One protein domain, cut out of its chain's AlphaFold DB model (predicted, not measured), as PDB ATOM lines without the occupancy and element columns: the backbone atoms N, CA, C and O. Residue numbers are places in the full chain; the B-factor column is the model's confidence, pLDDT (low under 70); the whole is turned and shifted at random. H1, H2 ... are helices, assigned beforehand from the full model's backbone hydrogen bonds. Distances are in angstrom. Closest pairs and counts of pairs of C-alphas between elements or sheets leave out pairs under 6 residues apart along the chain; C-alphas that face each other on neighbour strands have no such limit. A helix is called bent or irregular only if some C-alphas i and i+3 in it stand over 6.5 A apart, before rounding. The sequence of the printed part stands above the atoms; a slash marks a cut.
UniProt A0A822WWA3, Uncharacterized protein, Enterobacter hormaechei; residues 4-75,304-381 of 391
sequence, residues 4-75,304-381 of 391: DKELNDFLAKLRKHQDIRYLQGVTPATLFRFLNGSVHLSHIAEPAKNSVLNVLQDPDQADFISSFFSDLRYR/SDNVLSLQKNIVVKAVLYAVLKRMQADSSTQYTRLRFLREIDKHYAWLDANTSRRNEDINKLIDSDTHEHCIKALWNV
ATOM      1  N   ASP A   4      31.963  37.278 -58.463       72.44
ATOM      2  CA  ASP A   4      31.806  35.867 -58.832       72.44
ATOM      3  C   ASP A   4      32.910  35.420 -59.790       72.44
ATOM      4  O   ASP A   4      33.412  34.302 -59.687       72.44
ATOM      5  N   LYS A   5      33.314  36.289 -60.726       78.38
ATOM      6  CA  LYS A   5      34.407  35.986 -61.656       78.38
ATOM      7  C   LYS A   5      35.735  35.869 -60.906       78.38
ATOM      8  O   LYS A   5      36.451  34.905 -61.126       78.38
ATOM      9  N   GLU A   6      36.010  36.783 -59.977       81.00
ATOM     10  CA  GLU A   6      37.221  36.756 -59.140       81.00
ATOM     11  C   GLU A   6      37.323  35.462 -58.316       81.00
ATOM     12  O   GLU A   6      38.343  34.774 -58.364       81.00
ATOM     13  N   LEU A   7      36.250  35.074 -57.616       81.81
ATOM     14  CA  LEU A   7      36.235  33.848 -56.810       81.81
ATOM     15  C   LEU A   7      36.322  32.577 -57.675       81.81
ATOM     16  O   LEU A   7      36.991  31.614 -57.290       81.81
ATOM     17  N   ASN A   8      35.694  32.567 -58.856       84.19
ATOM     18  CA  ASN A   8      35.810  31.457 -59.805       84.19
ATOM     19  C   ASN A   8      37.219  31.352 -60.409       84.19
ATOM     20  O   ASN A   8      37.756  30.244 -60.507       84.19
ATOM     21  N   ASP A   9      37.834  32.480 -60.768       86.50
ATOM     22  CA  ASP A   9      39.214  32.545 -61.256       86.50
ATOM     23  C   ASP A   9      40.180  32.054 -60.168       86.50
ATOM     24  O   ASP A   9      41.071  31.243 -60.440       86.50
ATOM     25  N   PHE A  10      39.960  32.449 -58.910       86.69
ATOM     26  CA  PHE A  10      40.741  31.962 -57.776       86.69
ATOM     27  C   PHE A  10      40.563  30.454 -57.540       86.69
ATOM     28  O   PHE A  10      41.549  29.732 -57.381       86.69
ATOM     29  N   LEU A  11      39.337  29.924 -57.613       88.88
ATOM     30  CA  LEU A  11      39.108  28.476 -57.549       88.88
ATOM     31  C   LEU A  11      39.824  27.738 -58.695       88.88
ATOM     32  O   LEU A  11      40.378  26.654 -58.486       88.88
ATOM     33  N   ALA A  12      39.842  28.308 -59.902       88.25
ATOM     34  CA  ALA A  12      40.577  27.751 -61.034       88.25
ATOM     35  C   ALA A  12      42.101  27.771 -60.804       88.25
ATOM     36  O   ALA A  12      42.770  26.790 -61.146       88.25
ATOM     37  N   LYS A  13      42.642  28.828 -60.178       88.19
ATOM     38  CA  LYS A  13      44.043  28.896 -59.722       88.19
ATOM     39  C   LYS A  13      44.329  27.802 -58.679       88.19
ATOM     40  O   LYS A  13      45.247  27.005 -58.876       88.19
ATOM     41  N   LEU A  14      43.502  27.677 -57.635       88.50
ATOM     42  CA  LEU A  14      43.662  26.658 -56.586       88.50
ATOM     43  C   LEU A  14      43.620  25.229 -57.140       88.50
ATOM     44  O   LEU A  14      44.440  24.410 -56.741       88.50
ATOM     45  N   ARG A  15      42.742  24.913 -58.103       88.44
ATOM     46  CA  ARG A  15      42.707  23.583 -58.754       88.44
ATOM     47  C   ARG A  15      44.041  23.182 -59.388       88.44
ATOM     48  O   ARG A  15      44.353  21.995 -59.444       88.44
ATOM     49  N   LYS A  16      44.806  24.155 -59.890       87.31
ATOM     50  CA  LYS A  16      46.114  23.934 -60.528       87.31
ATOM     51  C   LYS A  16      47.261  23.897 -59.515       87.31
ATOM     52  O   LYS A  16      48.344  23.417 -59.848       87.31
ATOM     53  N   HIS A  17      47.032  24.372 -58.293       87.62
ATOM     54  CA  HIS A  17      48.032  24.419 -57.235       87.62
ATOM     55  C   HIS A  17      48.501  23.012 -56.838       87.62
ATOM     56  O   HIS A  17      47.684  22.124 -56.600       87.62
ATOM     57  N   GLN A  18      49.817  22.810 -56.685       86.00
ATOM     58  CA  GLN A  18      50.367  21.490 -56.347       86.00
ATOM     59  C   GLN A  18      49.882  20.952 -54.993       86.00
ATOM     60  O   GLN A  18      49.420  19.819 -54.958       86.00
ATOM     61  N   ASP A  19      49.871  21.761 -53.921       89.25
ATOM     62  CA  ASP A  19      49.248  21.365 -52.641       89.25
ATOM     63  C   ASP A  19      47.828  20.800 -52.820       89.25
ATOM     64  O   ASP A  19      47.543  19.698 -52.365       89.25
ATOM     65  N   ILE A  20      46.942  21.511 -53.530       90.38
ATOM     66  CA  ILE A  20      45.563  21.056 -53.765       90.38
ATOM     67  C   ILE A  20      45.541  19.752 -54.559       90.38
ATOM     68  O   ILE A  20      44.785  18.848 -54.210       90.38
ATOM     69  N   ARG A  21      46.391  19.617 -55.583       87.44
ATOM     70  CA  ARG A  21      46.514  18.372 -56.354       87.44
ATOM     71  C   ARG A  21      46.933  17.195 -55.479       87.44
ATOM     72  O   ARG A  21      46.339  16.133 -55.609       87.44
ATOM     73  N   TYR A  22      47.885  17.377 -54.561       86.62
ATOM     74  CA  TYR A  22      48.231  16.326 -53.601       86.62
ATOM     75  C   TYR A  22      47.032  15.953 -52.736       86.62
ATOM     76  O   TYR A  22      46.742  14.774 -52.582       86.62
ATOM     77  N   LEU A  23      46.293  16.940 -52.226       89.44
ATOM     78  CA  LEU A  23      45.180  16.713 -51.304       89.44
ATOM     79  C   LEU A  23      43.945  16.040 -51.933       89.44
ATOM     80  O   LEU A  23      43.095  15.555 -51.187       89.44
ATOM     81  N   GLN A  24      43.839  15.957 -53.266       87.12
ATOM     82  CA  GLN A  24      42.694  15.340 -53.960       87.12
ATOM     83  C   GLN A  24      42.467  13.867 -53.598       87.12
ATOM     84  O   GLN A  24      41.326  13.408 -53.629       87.12
ATOM     85  N   GLY A  25      43.515  13.134 -53.221       82.19
ATOM     86  CA  GLY A  25      43.398  11.748 -52.756       82.19
ATOM     87  C   GLY A  25      43.795  11.529 -51.295       82.19
ATOM     88  O   GLY A  25      43.894  10.393 -50.844       82.19
ATOM     89  N   VAL A  26      44.015  12.602 -50.529       84.00
ATOM     90  CA  VAL A  26      44.453  12.518 -49.126       84.00
ATOM     91  C   VAL A  26      43.244  12.534 -48.210       84.00
ATOM     92  O   VAL A  26      42.481  13.492 -48.215       84.00
ATOM     93  N   THR A  27      43.087  11.518 -47.368       82.19
ATOM     94  CA  THR A  27      42.059  11.503 -46.313       82.19
ATOM     95  C   THR A  27      42.453  12.392 -45.122       82.19
ATOM     96  O   THR A  27      43.646  12.629 -44.915       82.19
ATOM     97  N   PRO A  28      41.511  12.845 -44.270       80.00
ATOM     98  CA  PRO A  28      41.834  13.661 -43.093       80.00
ATOM     99  C   PRO A  28      42.910  13.066 -42.166       80.00
ATOM    100  O   PRO A  28      43.819  13.784 -41.754       80.00
ATOM    101  N   ALA A  29      42.884  11.756 -41.877       74.56
ATOM    102  CA  ALA A  29      43.935  11.125 -41.064       74.56
ATOM    103  C   ALA A  29      45.289  11.082 -41.775       74.56
ATOM    104  O   ALA A  29      46.314  11.298 -41.135       74.56
ATOM    105  N   THR A  30      45.310  10.836 -43.087       77.88
ATOM    106  CA  THR A  30      46.563  10.857 -43.857       77.88
ATOM    107  C   THR A  30      47.152  12.264 -43.870       77.88
ATOM    108  O   THR A  30      48.350  12.415 -43.649       77.88
ATOM    109  N   LEU A  31      46.314  13.299 -44.026       82.69
ATOM    110  CA  LEU A  31      46.748  14.688 -43.899       82.69
ATOM    111  C   LEU A  31      47.302  14.952 -42.498       82.69
ATOM    112  O   LEU A  31      48.401  15.474 -42.372       82.69
ATOM    113  N   PHE A  32      46.592  14.554 -41.444       79.12
ATOM    114  CA  PHE A  32      47.056  14.727 -40.068       79.12
ATOM    115  C   PHE A  32      48.424  14.064 -39.825       79.12
ATOM    116  O   PHE A  32      49.337  14.697 -39.289       79.12
ATOM    117  N   ARG A  33      48.595  12.809 -40.259       75.31
ATOM    118  CA  ARG A  33      49.874  12.088 -40.170       75.31
ATOM    119  C   ARG A  33      50.958  12.777 -40.988       75.31
ATOM    120  O   ARG A  33      52.090  12.866 -40.524       75.31
ATOM    121  N   PHE A  34      50.627  13.274 -42.179       79.69
ATOM    122  CA  PHE A  34      51.573  13.981 -43.035       79.69
ATOM    123  C   PHE A  34      52.041  15.279 -42.383       79.69
ATOM    124  O   PHE A  34      53.244  15.492 -42.263       79.69
ATOM    125  N   LEU A  35      51.105  16.110 -41.914       80.69
ATOM    126  CA  LEU A  35      51.427  17.373 -41.261       80.69
ATOM    127  C   LEU A  35      52.352  17.116 -40.079       80.69
ATOM    128  O   LEU A  35      53.359  17.794 -39.942       80.69
ATOM    129  N   ASN A  36      52.099  16.083 -39.282       75.12
ATOM    130  CA  ASN A  36      52.986  15.764 -38.173       75.12
ATOM    131  C   ASN A  36      54.270  15.026 -38.578       75.12
ATOM    132  O   ASN A  36      55.162  14.923 -37.751       75.12
ATOM    133  N   GLY A  37      54.417  14.586 -39.829       71.44
ATOM    134  CA  GLY A  37      55.639  13.986 -40.372       71.44
ATOM    135  C   GLY A  37      55.709  12.460 -40.276       71.44
ATOM    136  O   GLY A  37      56.767  11.881 -40.529       71.44
ATOM    137  N   SER A  38      54.617  11.789 -39.905       67.44
ATOM    138  CA  SER A  38      54.530  10.324 -39.794       67.44
ATOM    139  C   SER A  38      54.467   9.625 -41.156       67.44
ATOM    140  O   SER A  38      55.030   8.548 -41.302       67.44
ATOM    141  N   VAL A  39      53.859  10.244 -42.174       70.12
ATOM    142  CA  VAL A  39      53.770   9.692 -43.543       70.12
ATOM    143  C   VAL A  39      54.328  10.662 -44.577       70.12
ATOM    144  O   VAL A  39      54.321  11.874 -44.372       70.12
ATOM    145  N   HIS A  40      54.769  10.126 -45.714       70.50
ATOM    146  CA  HIS A  40      54.986  10.900 -46.934       70.50
ATOM    147  C   HIS A  40      53.728  10.825 -47.802       70.50
ATOM    148  O   HIS A  40      53.111   9.765 -47.881       70.50
ATOM    149  N   LEU A  41      53.359  11.919 -48.475       70.62
ATOM    150  CA  LEU A  41      52.370  11.831 -49.551       70.62
ATOM    151  C   LEU A  41      53.146  11.539 -50.840       70.62
ATOM    152  O   LEU A  41      53.642  12.450 -51.495       70.62
ATOM    153  N   SER A  42      53.329  10.265 -51.181       60.44
ATOM    154  CA  SER A  42      53.763   9.898 -52.535       60.44
ATOM    155  C   SER A  42      52.663  10.262 -53.537       60.44
ATOM    156  O   SER A  42      51.520  10.444 -53.130       60.44
ATOM    157  N   HIS A  43      52.987  10.394 -54.829       51.75
ATOM    158  CA  HIS A  43      52.015  10.736 -55.877       51.75
ATOM    159  C   HIS A  43      50.705   9.952 -55.727       51.75
ATOM    160  O   HIS A  43      50.661   8.751 -55.981       51.75
ATOM    161  N   ILE A  44      49.639  10.641 -55.315       58.09
ATOM    162  CA  ILE A  44      48.307  10.051 -55.266       58.09
ATOM    163  C   ILE A  44      47.708  10.247 -56.651       58.09
ATOM    164  O   ILE A  44      47.402  11.370 -57.048       58.09
ATOM    165  N   ALA A  45      47.648   9.155 -57.410       50.22
ATOM    166  CA  ALA A  45      47.229   9.169 -58.806       50.22
ATOM    167  C   ALA A  45      45.722   9.416 -58.972       50.22
ATOM    168  O   ALA A  45      45.308   9.941 -60.004       50.22
ATOM    169  N   GLU A  46      44.911   9.091 -57.958       64.50
ATOM    170  CA  GLU A  46      43.452   9.094 -58.075       64.50
ATOM    171  C   GLU A  46      42.760   9.892 -56.955       64.50
ATOM    172  O   GLU A  46      43.129   9.776 -55.781       64.50
ATOM    173  N   PRO A  47      41.734  10.703 -57.284       70.12
ATOM    174  CA  PRO A  47      40.908  11.370 -56.288       70.12
ATOM    175  C   PRO A  47      40.213  10.367 -55.362       70.12
ATOM    176  O   PRO A  47      39.579   9.418 -55.817       70.12
ATOM    177  N   ALA A  48      40.251  10.619 -54.055       74.00
ATOM    178  CA  ALA A  48      39.546   9.801 -53.073       74.00
ATOM    179  C   ALA A  48      38.171  10.410 -52.767       74.00
ATOM    180  O   ALA A  48      38.057  11.610 -52.490       74.00
ATOM    181  N   LYS A  49      37.116   9.584 -52.745       75.50
ATOM    182  CA  LYS A  49      35.752  10.035 -52.401       75.50
ATOM    183  C   LYS A  49      35.714  10.721 -51.028       75.50
ATOM    184  O   LYS A  49      35.091  11.767 -50.885       75.50
ATOM    185  N   ASN A  50      36.444  10.178 -50.059       79.69
ATOM    186  CA  ASN A  50      36.615  10.685 -48.694       79.69
ATOM    187  C   ASN A  50      37.887  11.543 -48.517       79.69
ATOM    188  O   ASN A  50      38.456  11.589 -47.422       79.69
ATOM    189  N   SER A  51      38.364  12.195 -49.582       85.88
ATOM    190  CA  SER A  51      39.473  13.142 -49.471       85.88
ATOM    191  C   SER A  51      39.130  14.286 -48.517       85.88
ATOM    192  O   SER A  51      37.974  14.681 -48.372       85.88
ATOM    193  N   VAL A  52      40.145  14.868 -47.888       87.00
ATOM    194  CA  VAL A  52      39.998  15.997 -46.969       87.00
ATOM    195  C   VAL A  52      39.346  17.201 -47.646       87.00
ATOM    196  O   VAL A  52      38.557  17.893 -47.016       87.00
ATOM    197  N   LEU A  53      39.587  17.398 -48.948       90.94
ATOM    198  CA  LEU A  53      38.939  18.446 -49.739       90.94
ATOM    199  C   LEU A  53      37.433  18.220 -49.909       90.94
ATOM    200  O   LEU A  53      36.693  19.191 -50.036       90.94
ATOM    201  N   ASN A  54      36.978  16.967 -49.943       88.56
ATOM    202  CA  ASN A  54      35.556  16.636 -50.020       88.56
ATOM    203  C   ASN A  54      34.901  16.687 -48.646       88.56
ATOM    204  O   ASN A  54      33.835  17.273 -48.505       88.56
ATOM    205  N   VAL A  55      35.550  16.124 -47.624       86.88
ATOM    206  CA  VAL A  55      34.988  16.104 -46.268       86.88
ATOM    207  C   VAL A  55      34.845  17.522 -45.712       86.88
ATOM    208  O   VAL A  55      33.825  17.839 -45.117       86.88
ATOM    209  N   LEU A  56      35.806  18.414 -45.980       90.00
ATOM    210  CA  LEU A  56      35.715  19.815 -45.561       90.00
ATOM    211  C   LEU A  56      34.629  20.614 -46.294       90.00
ATOM    212  O   LEU A  56      34.396  21.751 -45.899       90.00
ATOM    213  N   GLN A  57      33.981  20.093 -47.343       90.81
ATOM    214  CA  GLN A  57      32.848  20.793 -47.966       90.81
ATOM    215  C   GLN A  57      31.614  20.768 -47.062       90.81
ATOM    216  O   GLN A  57      30.846  21.725 -47.084       90.81
ATOM    217  N   ASP A  58      31.450  19.729 -46.247       88.62
ATOM    218  CA  ASP A  58      30.348  19.598 -45.297       88.62
ATOM    219  C   ASP A  58      30.704  20.300 -43.967       88.62
ATOM    220  O   ASP A  58      31.666  19.889 -43.307       88.62
ATOM    221  N   PRO A  59      29.978  21.364 -43.564       85.38
ATOM    222  CA  PRO A  59      30.207  22.041 -42.291       85.38
ATOM    223  C   PRO A  59      30.191  21.122 -41.067       85.38
ATOM    224  O   PRO A  59      31.037  21.277 -40.186       85.38
ATOM    225  N   ASP A  60      29.287  20.142 -41.030       81.00
ATOM    226  CA  ASP A  60      29.129  19.260 -39.868       81.00
ATOM    227  C   ASP A  60      30.355  18.346 -39.721       81.00
ATOM    228  O   ASP A  60      30.837  18.064 -38.620       81.00
ATOM    229  N   GLN A  61      30.932  17.937 -40.853       77.81
ATOM    230  CA  GLN A  61      32.182  17.179 -40.887       77.81
ATOM    231  C   GLN A  61      33.407  18.064 -40.607       77.81
ATOM    232  O   GLN A  61      34.399  17.591 -40.045       77.81
ATOM    233  N   ALA A  62      33.367  19.348 -40.976       77.12
ATOM    234  CA  ALA A  62      34.454  20.292 -40.723       77.12
ATOM    235  C   ALA A  62      34.637  20.585 -39.227       77.12
ATOM    236  O   ALA A  62      35.773  20.578 -38.739       77.12
ATOM    237  N   ASP A  63      33.539  20.774 -38.492       70.69
ATOM    238  CA  ASP A  63      33.570  20.939 -37.034       70.69
ATOM    239  C   ASP A  63      34.181  19.718 -36.354       70.69
ATOM    240  O   ASP A  63      35.021  19.838 -35.457       70.69
ATOM    241  N   PHE A  64      33.852  18.528 -36.844       68.00
ATOM    242  CA  PHE A  64      34.428  17.293 -36.347       68.00
ATOM    243  C   PHE A  64      35.939  17.178 -36.619       68.00
ATOM    244  O   PHE A  64      36.720  16.801 -35.734       68.00
ATOM    245  N   ILE A  65      36.376  17.575 -37.818       72.25
ATOM    246  CA  ILE A  65      37.791  17.603 -38.209       72.25
ATOM    247  C   ILE A  65      38.591  18.648 -37.414       72.25
ATOM    248  O   ILE A  65      39.791  18.462 -37.212       72.25
ATOM    249  N   SER A  66      37.966  19.710 -36.898       74.56
ATOM    250  CA  SER A  66      38.661  20.756 -36.127       74.56
ATOM    251  C   SER A  66      39.471  20.199 -34.943       74.56
ATOM    252  O   SER A  66      40.546  20.710 -34.609       74.56
ATOM    253  N   SER A  67      39.018  19.090 -34.349       67.75
ATOM    254  CA  SER A  67      39.720  18.373 -33.279       67.75
ATOM    255  C   SER A  67      41.088  17.823 -33.723       67.75
ATOM    256  O   SER A  67      42.046  17.867 -32.948       67.75
ATOM    257  N   PHE A  68      41.218  17.394 -34.989       67.12
ATOM    258  CA  PHE A  68      42.481  16.931 -35.587       67.12
ATOM    259  C   PHE A  68      43.495  18.060 -35.719       67.12
ATOM    260  O   PHE A  68      44.695  17.832 -35.616       67.12
ATOM    261  N   PHE A  69      43.022  19.276 -35.981       72.25
ATOM    262  CA  PHE A  69      43.883  20.430 -36.225       72.25
ATOM    263  C   PHE A  69      43.991  21.355 -35.014       72.25
ATOM    264  O   PHE A  69      44.669  22.380 -35.077       72.25
ATOM    265  N   SER A  70      43.387  20.983 -33.886       69.06
ATOM    266  CA  SER A  70      43.449  21.765 -32.654       69.06
ATOM    267  C   SER A  70      44.879  21.852 -32.103       69.06
ATOM    268  O   SER A  70      45.272  22.919 -31.631       69.06
ATOM    269  N   ASP A  71      45.724  20.828 -32.289       64.25
ATOM    270  CA  ASP A  71      47.155  20.962 -31.990       64.25
ATOM    271  C   ASP A  71      47.814  22.058 -32.841       64.25
ATOM    272  O   ASP A  71      48.575  22.851 -32.303       64.25
ATOM    273  N   LEU A  72      47.484  22.189 -34.133       69.81
ATOM    274  CA  LEU A  72      47.999  23.274 -34.991       69.81
ATOM    275  C   LEU A  72      47.477  24.651 -34.555       69.81
ATOM    276  O   LEU A  72      48.193  25.650 -34.632       69.81
ATOM    277  N   ARG A  73      46.238  24.721 -34.061       67.12
ATOM    278  CA  ARG A  73      45.627  25.966 -33.577       67.12
ATOM    279  C   ARG A  73      46.329  26.513 -32.332       67.12
ATOM    280  O   ARG A  73      46.504  27.727 -32.208       67.12
ATOM    281  N   TYR A  74      46.717  25.629 -31.414       65.00
ATOM    282  CA  TYR A  74      47.252  25.995 -30.099       65.00
ATOM    283  C   TYR A  74      48.759  25.750 -29.942       65.00
ATOM    284  O   TYR A  74      49.313  26.066 -28.887       65.00
ATOM    285  N   ARG A  75      49.445  25.243 -30.976       62.50
ATOM    286  CA  ARG A  75      50.907  25.072 -31.009       62.50
ATOM    287  C   ARG A  75      51.588  26.410 -30.688       62.50
ATOM    288  O   ARG A  75      51.546  27.334 -31.491       62.50
ATOM    289  N   SER A 304      60.094  24.854 -35.256       75.81
ATOM    290  CA  SER A 304      58.681  24.546 -35.003       75.81
ATOM    291  C   SER A 304      57.735  25.581 -35.610       75.81
ATOM    292  O   SER A 304      56.663  25.215 -36.091       75.81
ATOM    293  N   ASP A 305      58.146  26.847 -35.614       80.12
ATOM    294  CA  ASP A 305      57.346  27.967 -36.108       80.12
ATOM    295  C   ASP A 305      57.240  27.944 -37.635       80.12
ATOM    296  O   ASP A 305      56.147  28.117 -38.178       80.12
ATOM    297  N   ASN A 306      58.336  27.619 -38.332       84.19
ATOM    298  CA  ASN A 306      58.327  27.455 -39.785       84.19
ATOM    299  C   ASN A 306      57.448  26.270 -40.194       84.19
ATOM    300  O   ASN A 306      56.612  26.396 -41.090       84.19
ATOM    301  N   VAL A 307      57.580  25.130 -39.505       82.94
ATOM    302  CA  VAL A 307      56.735  23.956 -39.771       82.94
ATOM    303  C   VAL A 307      55.259  24.279 -39.529       82.94
ATOM    304  O   VAL A 307      54.412  23.928 -40.349       82.94
ATOM    305  N   LEU A 308      54.943  24.979 -38.436       81.38
ATOM    306  CA  LEU A 308      53.577  25.386 -38.124       81.38
ATOM    307  C   LEU A 308      52.996  26.324 -39.186       81.38
ATOM    308  O   LEU A 308      51.842  26.154 -39.576       81.38
ATOM    309  N   SER A 309      53.781  27.295 -39.654       84.94
ATOM    310  CA  SER A 309      53.372  28.216 -40.717       84.94
ATOM    311  C   SER A 309      52.999  27.451 -41.993       84.94
ATOM    312  O   SER A 309      51.888  27.592 -42.509       84.94
ATOM    313  N   LEU A 310      53.866  26.530 -42.432       88.38
ATOM    314  CA  LEU A 310      53.617  25.685 -43.603       88.38
ATOM    315  C   LEU A 310      52.375  24.798 -43.424       88.38
ATOM    316  O   LEU A 310      51.535  24.722 -44.320       88.38
ATOM    317  N   GLN A 311      52.217  24.159 -42.260       86.94
ATOM    318  CA  GLN A 311      51.048  23.326 -41.954       86.94
ATOM    319  C   GLN A 311      49.745  24.132 -41.983       86.94
ATOM    320  O   GLN A 311      48.760  23.678 -42.569       86.94
ATOM    321  N   LYS A 312      49.734  25.328 -41.380       86.75
ATOM    322  CA  LYS A 312      48.573  26.227 -41.396       86.75
ATOM    323  C   LYS A 312      48.211  26.627 -42.819       86.75
ATOM    324  O   LYS A 312      47.048  26.495 -43.186       86.75
ATOM    325  N   ASN A 313      49.189  27.010 -43.637       88.81
ATOM    326  CA  ASN A 313      48.951  27.362 -45.036       88.81
ATOM    327  C   ASN A 313      48.329  26.206 -45.834       88.81
ATOM    328  O   ASN A 313      47.402  26.434 -46.610       88.81
ATOM    329  N   ILE A 314      48.766  24.962 -45.611       90.50
ATOM    330  CA  ILE A 314      48.167  23.781 -46.258       90.50
ATOM    331  C   ILE A 314      46.695  23.620 -45.858       90.50
ATOM    332  O   ILE A 314      45.839  23.433 -46.724       90.50
ATOM    333  N   VAL A 315      46.387  23.712 -44.558       90.00
ATOM    334  CA  VAL A 315      45.013  23.558 -44.048       90.00
ATOM    335  C   VAL A 315      44.113  24.699 -44.526       90.00
ATOM    336  O   VAL A 315      42.995  24.440 -44.969       90.00
ATOM    337  N   VAL A 316      44.601  25.944 -44.517       90.69
ATOM    338  CA  VAL A 316      43.859  27.101 -45.038       90.69
ATOM    339  C   VAL A 316      43.541  26.895 -46.517       90.69
ATOM    340  O   VAL A 316      42.377  26.979 -46.889       90.69
ATOM    341  N   LYS A 317      44.516  26.521 -47.358       91.88
ATOM    342  CA  LYS A 317      44.268  26.230 -48.785       91.88
ATOM    343  C   LYS A 317      43.205  25.147 -48.988       91.88
ATOM    344  O   LYS A 317      42.350  25.297 -49.860       91.88
ATOM    345  N   ALA A 318      43.231  24.084 -48.181       92.06
ATOM    346  CA  ALA A 318      42.232  23.019 -48.232       92.06
ATOM    347  C   ALA A 318      40.817  23.535 -47.912       92.06
ATOM    348  O   ALA A 318      39.875  23.229 -48.645       92.06
ATOM    349  N   VAL A 319      40.678  24.358 -46.864       92.31
ATOM    350  CA  VAL A 319      39.404  24.993 -46.492       92.31
ATOM    351  C   VAL A 319      38.933  25.965 -47.571       92.31
ATOM    352  O   VAL A 319      37.779  25.884 -47.981       92.31
ATOM    353  N   LEU A 320      39.813  26.832 -48.088       92.44
ATOM    354  CA  LEU A 320      39.475  27.773 -49.163       92.44
ATOM    355  C   LEU A 320      38.926  27.029 -50.385       92.44
ATOM    356  O   LEU A 320      37.866  27.378 -50.901       92.44
ATOM    357  N   TYR A 321      39.609  25.964 -50.811       92.75
ATOM    358  CA  TYR A 321      39.158  25.128 -51.919       92.75
ATOM    359  C   TYR A 321      37.779  24.508 -51.656       92.75
ATOM    360  O   TYR A 321      36.908  24.566 -52.525       92.75
ATOM    361  N   ALA A 322      37.575  23.927 -50.470       91.88
ATOM    362  CA  ALA A 322      36.325  23.271 -50.099       91.88
ATOM    363  C   ALA A 322      35.148  24.258 -50.040       91.88
ATOM    364  O   ALA A 322      34.103  24.004 -50.637       91.88
ATOM    365  N   VAL A 323      35.330  25.416 -49.400       91.56
ATOM    366  CA  VAL A 323      34.285  26.445 -49.296       91.56
ATOM    367  C   VAL A 323      33.927  26.994 -50.675       91.56
ATOM    368  O   VAL A 323      32.747  27.049 -51.010       91.56
ATOM    369  N   LEU A 324      34.912  27.312 -51.523       90.81
ATOM    370  CA  LEU A 324      34.656  27.777 -52.894       90.81
ATOM    371  C   LEU A 324      33.940  26.721 -53.743       90.81
ATOM    372  O   LEU A 324      33.077  27.062 -54.548       90.81
ATOM    373  N   LYS A 325      34.275  25.437 -53.569       90.25
ATOM    374  CA  LYS A 325      33.584  24.329 -54.242       90.25
ATOM    375  C   LYS A 325      32.134  24.194 -53.799       90.25
ATOM    376  O   LYS A 325      31.272  24.078 -54.666       90.25
ATOM    377  N   ARG A 326      31.874  24.241 -52.488       88.50
ATOM    378  CA  ARG A 326      30.511  24.231 -51.941       88.50
ATOM    379  C   ARG A 326      29.716  25.413 -52.479       88.50
ATOM    380  O   ARG A 326      28.621  25.216 -52.988       88.50
ATOM    381  N   MET A 327      30.288  26.614 -52.402       85.12
ATOM    382  CA  MET A 327      29.642  27.825 -52.899       85.12
ATOM    383  C   MET A 327      29.329  27.700 -54.389       85.12
ATOM    384  O   MET A 327      28.184  27.887 -54.748       85.12
ATOM    385  N   GLN A 328      30.271  27.265 -55.235       85.81
ATOM    386  CA  GLN A 328      30.024  27.059 -56.671       85.81
ATOM    387  C   GLN A 328      28.893  26.054 -56.970       85.81
ATOM    388  O   GLN A 328      28.222  26.192 -57.991       85.81
ATOM    389  N   ALA A 329      28.702  25.033 -56.130       84.31
ATOM    390  CA  ALA A 329      27.625  24.056 -56.297       84.31
ATOM    391  C   ALA A 329      26.245  24.616 -55.904       84.31
ATOM    392  O   ALA A 329      25.228  24.171 -56.431       84.31
ATOM    393  N   ASP A 330      26.207  25.604 -55.011       79.12
ATOM    394  CA  ASP A 330      24.990  26.275 -54.559       79.12
ATOM    395  C   ASP A 330      24.634  27.447 -55.488       79.12
ATOM    396  O   ASP A 330      24.700  28.605 -55.084       79.12
ATOM    397  N   SER A 331      24.260  27.158 -56.742       66.31
ATOM    398  CA  SER A 331      23.984  28.126 -57.828       66.31
ATOM    399  C   SER A 331      22.848  29.132 -57.565       66.31
ATOM    400  O   SER A 331      22.416  29.841 -58.473       66.31
ATOM    401  N   SER A 332      22.315  29.164 -56.346       63.59
ATOM    402  CA  SER A 332      21.149  29.938 -55.933       63.59
ATOM    403  C   SER A 332      21.447  31.410 -55.641       63.59
ATOM    404  O   SER A 332      20.514  32.192 -55.461       63.59
ATOM    405  N   THR A 333      22.718  31.819 -55.546       61.12
ATOM    406  CA  THR A 333      23.045  33.127 -54.969       61.12
ATOM    407  C   THR A 333      24.303  33.791 -55.529       61.12
ATOM    408  O   THR A 333      25.290  33.143 -55.844       61.12
ATOM    409  N   GLN A 334      24.272  35.126 -55.587       68.62
ATOM    410  CA  GLN A 334      25.425  35.971 -55.916       68.62
ATOM    411  C   GLN A 334      26.482  35.882 -54.799       68.62
ATOM    412  O   GLN A 334      26.147  35.993 -53.607       68.62
ATOM    413  N   TYR A 335      27.755  35.694 -55.151       73.94
ATOM    414  CA  TYR A 335      28.842  35.571 -54.183       73.94
ATOM    415  C   TYR A 335      29.648  36.862 -54.086       73.94
ATOM    416  O   TYR A 335      30.027  37.513 -55.058       73.94
ATOM    417  N   THR A 336      29.941  37.234 -52.846       79.81
ATOM    418  CA  THR A 336      30.820  38.354 -52.527       79.81
ATOM    419  C   THR A 336      31.954  37.855 -51.651       79.81
ATOM    420  O   THR A 336      31.791  36.907 -50.879       79.81
ATOM    421  N   ARG A 337      33.102  38.534 -51.717       85.56
ATOM    422  CA  ARG A 337      34.246  38.269 -50.834       85.56
ATOM    423  C   ARG A 337      33.858  38.353 -49.353       85.56
ATOM    424  O   ARG A 337      34.265  37.514 -48.560       85.56
ATOM    425  N   LEU A 338      32.979  39.293 -48.995       85.94
ATOM    426  CA  LEU A 338      32.420  39.401 -47.644       85.94
ATOM    427  C   LEU A 338      31.643  38.143 -47.235       85.94
ATOM    428  O   LEU A 338      31.801  37.664 -46.115       85.94
ATOM    429  N   ARG A 339      30.808  37.594 -48.124       85.06
ATOM    430  CA  ARG A 339      30.079  36.353 -47.844       85.06
ATOM    431  C   ARG A 339      31.020  35.158 -47.726       85.06
ATOM    432  O   ARG A 339      30.838  34.360 -46.817       85.06
ATOM    433  N   PHE A 340      32.028  35.066 -48.589       88.06
ATOM    434  CA  PHE A 340      33.054  34.026 -48.503       88.06
ATOM    435  C   PHE A 340      33.763  34.033 -47.139       88.06
ATOM    436  O   PHE A 340      33.849  32.999 -46.481       88.06
ATOM    437  N   LEU A 341      34.190  35.210 -46.672       90.69
ATOM    438  CA  LEU A 341      34.786  35.356 -45.343       90.69
ATOM    439  C   LEU A 341      33.791  34.994 -44.230       90.69
ATOM    440  O   LEU A 341      34.157  34.273 -43.312       90.69
ATOM    441  N   ARG A 342      32.513  35.388 -44.341       89.19
ATOM    442  CA  ARG A 342      31.471  34.993 -43.372       89.19
ATOM    443  C   ARG A 342      31.247  33.479 -43.308       89.19
ATOM    444  O   ARG A 342      31.044  32.956 -42.219       89.19
ATOM    445  N   GLU A 343      31.286  32.777 -44.439       89.25
ATOM    446  CA  GLU A 343      31.188  31.308 -44.478       89.25
ATOM    447  C   GLU A 343      32.363  30.649 -43.747       89.25
ATOM    448  O   GLU A 343      32.173  29.704 -42.977       89.25
ATOM    449  N   ILE A 344      33.574  31.179 -43.942       90.88
ATOM    450  CA  ILE A 344      34.770  30.720 -43.231       90.88
ATOM    451  C   ILE A 344      34.659  31.018 -41.736       90.88
ATOM    452  O   ILE A 344      34.921  30.146 -40.912       90.88
ATOM    453  N   ASP A 345      34.228  32.223 -41.379       89.50
ATOM    454  CA  ASP A 345      34.061  32.646 -39.992       89.50
ATOM    455  C   ASP A 345      33.027  31.788 -39.256       89.50
ATOM    456  O   ASP A 345      33.216  31.465 -38.087       89.50
ATOM    457  N   LYS A 346      31.955  31.381 -39.937       88.88
ATOM    458  CA  LYS A 346      30.882  30.584 -39.340       88.88
ATOM    459  C   LYS A 346      31.287  29.133 -39.076       88.88
ATOM    460  O   LYS A 346      30.900  28.586 -38.052       88.88
ATOM    461  N   HIS A 347      32.048  28.519 -39.984       88.75
ATOM    462  CA  HIS A 347      32.272  27.063 -39.990       88.75
ATOM    463  C   HIS A 347      33.737  26.643 -39.786       88.75
ATOM    464  O   HIS A 347      34.039  25.483 -39.523       88.75
ATOM    465  N   TYR A 348      34.676  27.581 -39.904       88.19
ATOM    466  CA  TYR A 348      36.115  27.313 -39.854       88.19
ATOM    467  C   TYR A 348      36.862  28.351 -39.007       88.19
ATOM    468  O   TYR A 348      38.068  28.553 -39.168       88.19
ATOM    469  N   ALA A 349      36.179  28.974 -38.036       84.38
ATOM    470  CA  ALA A 349      36.796  29.898 -37.077       84.38
ATOM    471  C   ALA A 349      37.967  29.279 -36.295       84.38
ATOM    472  O   ALA A 349      38.806  29.984 -35.731       84.38
ATOM    473  N   TRP A 350      38.039  27.949 -36.249       81.25
ATOM    474  CA  TRP A 350      39.123  27.209 -35.624       81.25
ATOM    475  C   TRP A 350      40.464  27.318 -36.368       81.25
ATOM    476  O   TRP A 350      41.488  27.026 -35.751       81.25
ATOM    477  N   LEU A 351      40.500  27.778 -37.628       82.31
ATOM    478  CA  LEU A 351      41.751  28.047 -38.357       82.31
ATOM    479  C   LEU A 351      42.623  29.070 -37.618       82.31
ATOM    480  O   LEU A 351      43.829  28.883 -37.456       82.31
ATOM    481  N   ASP A 352      41.990  30.130 -37.123       80.06
ATOM    482  CA  ASP A 352      42.615  31.137 -36.282       80.06
ATOM    483  C   ASP A 352      41.544  31.827 -35.443       80.06
ATOM    484  O   ASP A 352      40.581  32.353 -35.985       80.06
ATOM    485  N   ALA A 353      41.712  31.853 -34.120       75.88
ATOM    486  CA  ALA A 353      40.744  32.486 -33.226       75.88
ATOM    487  C   ALA A 353      40.636  34.015 -33.414       75.88
ATOM    488  O   ALA A 353      39.649  34.603 -32.987       75.88
ATOM    489  N   ASN A 354      41.639  34.664 -34.017       84.62
ATOM    490  CA  ASN A 354      41.604  36.086 -34.341       84.62
ATOM    491  C   ASN A 354      41.046  36.279 -35.760       84.62
ATOM    492  O   ASN A 354      41.745  36.039 -36.744       84.62
ATOM    493  N   THR A 355      39.797  36.742 -35.850       86.56
ATOM    494  CA  THR A 355      39.090  36.971 -37.120       86.56
ATOM    495  C   THR A 355      39.814  37.951 -38.038       86.56
ATOM    496  O   THR A 355      39.928  37.685 -39.229       86.56
ATOM    497  N   SER A 356      40.348  39.058 -37.512       87.69
ATOM    498  CA  SER A 356      41.038  40.055 -38.340       87.69
ATOM    499  C   SER A 356      42.294  39.474 -38.984       87.69
ATOM    500  O   SER A 356      42.467  39.599 -40.194       87.69
ATOM    501  N   ARG A 357      43.117  38.762 -38.201       86.44
ATOM    502  CA  ARG A 357      44.320  38.086 -38.710       86.44
ATOM    503  C   ARG A 357      43.966  36.996 -39.722       86.44
ATOM    504  O   ARG A 357      44.559  36.946 -40.791       86.44
ATOM    505  N   ARG A 358      42.947  36.179 -39.423       88.81
ATOM    506  CA  ARG A 358      42.437  35.149 -40.342       88.81
ATOM    507  C   ARG A 358      42.048  35.748 -41.692       88.81
ATOM    508  O   ARG A 358      42.449  35.236 -42.731       88.81
ATOM    509  N   ASN A 359      41.269  36.826 -41.670       91.00
ATOM    510  CA  ASN A 359      40.771  37.466 -42.882       91.00
ATOM    511  C   ASN A 359      41.904  38.108 -43.684       91.00
ATOM    512  O   ASN A 359      41.900  38.026 -44.909       91.00
ATOM    513  N   GLU A 360      42.889  38.700 -43.011       89.75
ATOM    514  CA  GLU A 360      44.094  39.220 -43.655       89.75
ATOM    515  C   GLU A 360      44.886  38.107 -44.362       89.75
ATOM    516  O   GLU A 360      45.220  38.256 -45.538       89.75
ATOM    517  N   ASP A 361      45.115  36.972 -43.697       85.94
ATOM    518  CA  ASP A 361      45.833  35.824 -44.267       85.94
ATOM    519  C   ASP A 361      45.093  35.226 -45.474       85.94
ATOM    520  O   ASP A 361      45.698  34.930 -46.507       85.94
ATOM    521  N   ILE A 362      43.766  35.095 -45.378       89.81
ATOM    522  CA  ILE A 362      42.919  34.627 -46.483       89.81
ATOM    523  C   ILE A 362      42.999  35.589 -47.665       89.81
ATOM    524  O   ILE A 362      43.172  35.152 -48.799       89.81
ATOM    525  N   ASN A 363      42.888  36.893 -47.410       88.88
ATOM    526  CA  ASN A 363      42.943  37.897 -48.462       88.88
ATOM    527  C   ASN A 363      44.297  37.885 -49.172       88.88
ATOM    528  O   ASN A 363      44.328  37.825 -50.397       88.88
ATOM    529  N   LYS A 364      45.402  37.819 -48.421       88.56
ATOM    530  CA  LYS A 364      46.748  37.670 -48.991       88.56
ATOM    531  C   LYS A 364      46.861  36.436 -49.885       88.56
ATOM    532  O   LYS A 364      47.462  36.520 -50.949       88.56
ATOM    533  N   LEU A 365      46.281  35.303 -49.483       86.56
ATOM    534  CA  LEU A 365      46.286  34.085 -50.300       86.56
ATOM    535  C   LEU A 365      45.459  34.225 -51.584       86.56
ATOM    536  O   LEU A 365      45.876  33.701 -52.611       86.56
ATOM    537  N   ILE A 366      44.316  34.913 -51.533       85.44
ATOM    538  CA  ILE A 366      43.472  35.172 -52.712       85.44
ATOM    539  C   ILE A 366      44.185  36.095 -53.701       85.44
ATOM    540  O   ILE A 366      44.204  35.820 -54.903       85.44
ATOM    541  N   ASP A 367      44.771  37.174 -53.185       84.81
ATOM    542  CA  ASP A 367      45.354  38.248 -53.990       84.81
ATOM    543  C   ASP A 367      46.760  37.903 -54.504       84.81
ATOM    544  O   ASP A 367      47.255  38.538 -55.433       84.81
ATOM    545  N   SER A 368      47.414  36.894 -53.924       81.06
ATOM    546  CA  SER A 368      48.744  36.473 -54.352       81.06
ATOM    547  C   SER A 368      48.706  35.714 -55.679       81.06
ATOM    548  O   SER A 368      48.056  34.675 -55.824       81.06
ATOM    549  N   ASP A 369      49.500  36.167 -56.648       68.62
ATOM    550  CA  ASP A 369      49.711  35.437 -57.902       68.62
ATOM    551  C   ASP A 369      50.672  34.252 -57.743       68.62
ATOM    552  O   ASP A 369      50.596  33.271 -58.487       68.62
ATOM    553  N   THR A 370      51.529  34.286 -56.721       67.50
ATOM    554  CA  THR A 370      52.442  33.192 -56.385       67.50
ATOM    555  C   THR A 370      51.955  32.462 -55.152       67.50
ATOM    556  O   THR A 370      51.850  33.034 -54.069       67.50
ATOM    557  N   HIS A 371      51.701  31.168 -55.288       69.75
ATOM    558  CA  HIS A 371      51.376  30.349 -54.136       69.75
ATOM    559  C   HIS A 371      52.546  29.423 -53.819       69.75
ATOM    560  O   HIS A 371      52.987  28.642 -54.664       69.75
ATOM    561  N   GLU A 372      53.056  29.517 -52.594       75.56
ATOM    562  CA  GLU A 372      54.161  28.683 -52.134       75.56
ATOM    563  C   GLU A 372      53.762  27.203 -52.142       75.56
ATOM    564  O   GLU A 372      52.674  26.839 -51.693       75.56
ATOM    565  N   HIS A 373      54.637  26.324 -52.629       83.25
ATOM    566  CA  HIS A 373      54.396  24.885 -52.600       83.25
ATOM    567  C   HIS A 373      54.729  24.317 -51.208       83.25
ATOM    568  O   HIS A 373      55.779  23.707 -51.008       83.25
ATOM    569  N   CYS A 374      53.826  24.516 -50.244       82.50
ATOM    570  CA  CYS A 374      54.067  24.223 -48.831       82.50
ATOM    571  C   CYS A 374      54.311  22.729 -48.554       82.50
ATOM    572  O   CYS A 374      55.165  22.400 -47.733       82.50
ATOM    573  N   ILE A 375      53.618  21.817 -49.250       80.25
ATOM    574  CA  ILE A 375      53.835  20.367 -49.105       80.25
ATOM    575  C   ILE A 375      55.265  19.991 -49.512       80.25
ATOM    576  O   ILE A 375      55.952  19.292 -48.769       80.25
ATOM    577  N   LYS A 376      55.758  20.516 -50.639       81.75
ATOM    578  CA  LYS A 376      57.147  20.307 -51.066       81.75
ATOM    579  C   LYS A 376      58.156  21.034 -50.185       81.75
ATOM    580  O   LYS A 376      59.225  20.487 -49.954       81.75
ATOM    581  N   ALA A 377      57.841  22.216 -49.659       81.94
ATOM    582  CA  ALA A 377      58.706  22.892 -48.689       81.94
ATOM    583  C   ALA A 377      58.884  22.047 -47.413       81.94
ATOM    584  O   ALA A 377      60.003  21.903 -46.930       81.94
ATOM    585  N   LEU A 378      57.815  21.396 -46.935       77.81
ATOM    586  CA  LEU A 378      57.895  20.403 -45.856       77.81
ATOM    587  C   LEU A 378      58.683  19.139 -46.259       77.81
ATOM    588  O   LEU A 378      59.226  18.463 -45.389       77.81
ATOM    589  N   TRP A 379      58.764  18.799 -47.550       72.44
ATOM    590  CA  TRP A 379      59.519  17.638 -48.044       72.44
ATOM    591  C   TRP A 379      60.998  17.884 -48.303       72.44
ATOM    592  O   TRP A 379      61.807  16.995 -48.044       72.44
ATOM    593  N   ASN A 380      61.349  19.048 -48.843       61.31
ATOM    594  CA  ASN A 380      62.679  19.340 -49.380       61.31
ATOM    595  C   ASN A 380      63.785  19.360 -48.310       61.31
ATOM    596  O   ASN A 380      64.957  19.434 -48.654       61.31
ATOM    597  N   VAL A 381      63.442  19.269 -47.024       53.50
ATOM    598  CA  VAL A 381      64.391  19.361 -45.902       53.50
ATOM    599  C   VAL A 381      64.898  17.981 -45.454       53.50
ATOM    600  O   VAL A 381      65.318  17.782 -44.318       53.50
TER     601      VAL A 381
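Overview. This is residues 4 to 75 and 304 to 381 of the 391 residues of an uncharacterized protein of Enterobacter hormaechei (UniProt A0A822WWA3). One long helix, H6, runs through the middle of a compact, rounded cluster of helices, with H5 and H3 nearly along its line. The printed part has 150 residues, with nine named helices, H1 to H9 in order, and no named strand: all helix, its packing mostly crossed. The radius of gyration of the C-alphas is 14.5 A; the spans are 42 by 34 by 32 A.

Arrangement. The hub is H6, residues 304 to 329. With residues 317 to 328 alone it touches H1, residues 4 to 16, opposite ways at a steep tilt of 54 degrees; the closest C-alphas, of Leu 324 and Leu 11, are 6.5 A apart. With a part alone each time, it also touches H2, residues 18 to 23, H4, 52 to 55, H7, 337 to 347, and H9, 374 to 379. H5, residues 59 to 74, irregular with C-alphas 68 and 71 7.1 A apart, only just touches H6, with residue 72 alone, and H3, residues 28 to 36, with 65 to 69 alone, each by 3 pairs of C-alphas within 8 A. H8, residues 355 to 367, is close to H6 but not clearly touching. Every O i to N i+4 pair is within hydrogen-bond range in H2, H3, H6, H7, H8 and H9, 8 of 9 in H1 and 6 of 12 in H5; H4 is too short for one.

Along the chain. H6 is 37.7 A long, H5 21.3 A and H1 18.7 A. H1 begins at C-alpha 4, (31.806, 35.867, -58.832); H9 ends at C-alpha 379, (59.519, 17.638, -48.044).

Size, cuts and confidence. Residues 76 to 303 are cut out, with C-alphas 75 and 304 8.8 A apart. The link H3 to H4 is long, 15 residues. The pLDDT is under 70 in 24 residues, among them 70 to 75.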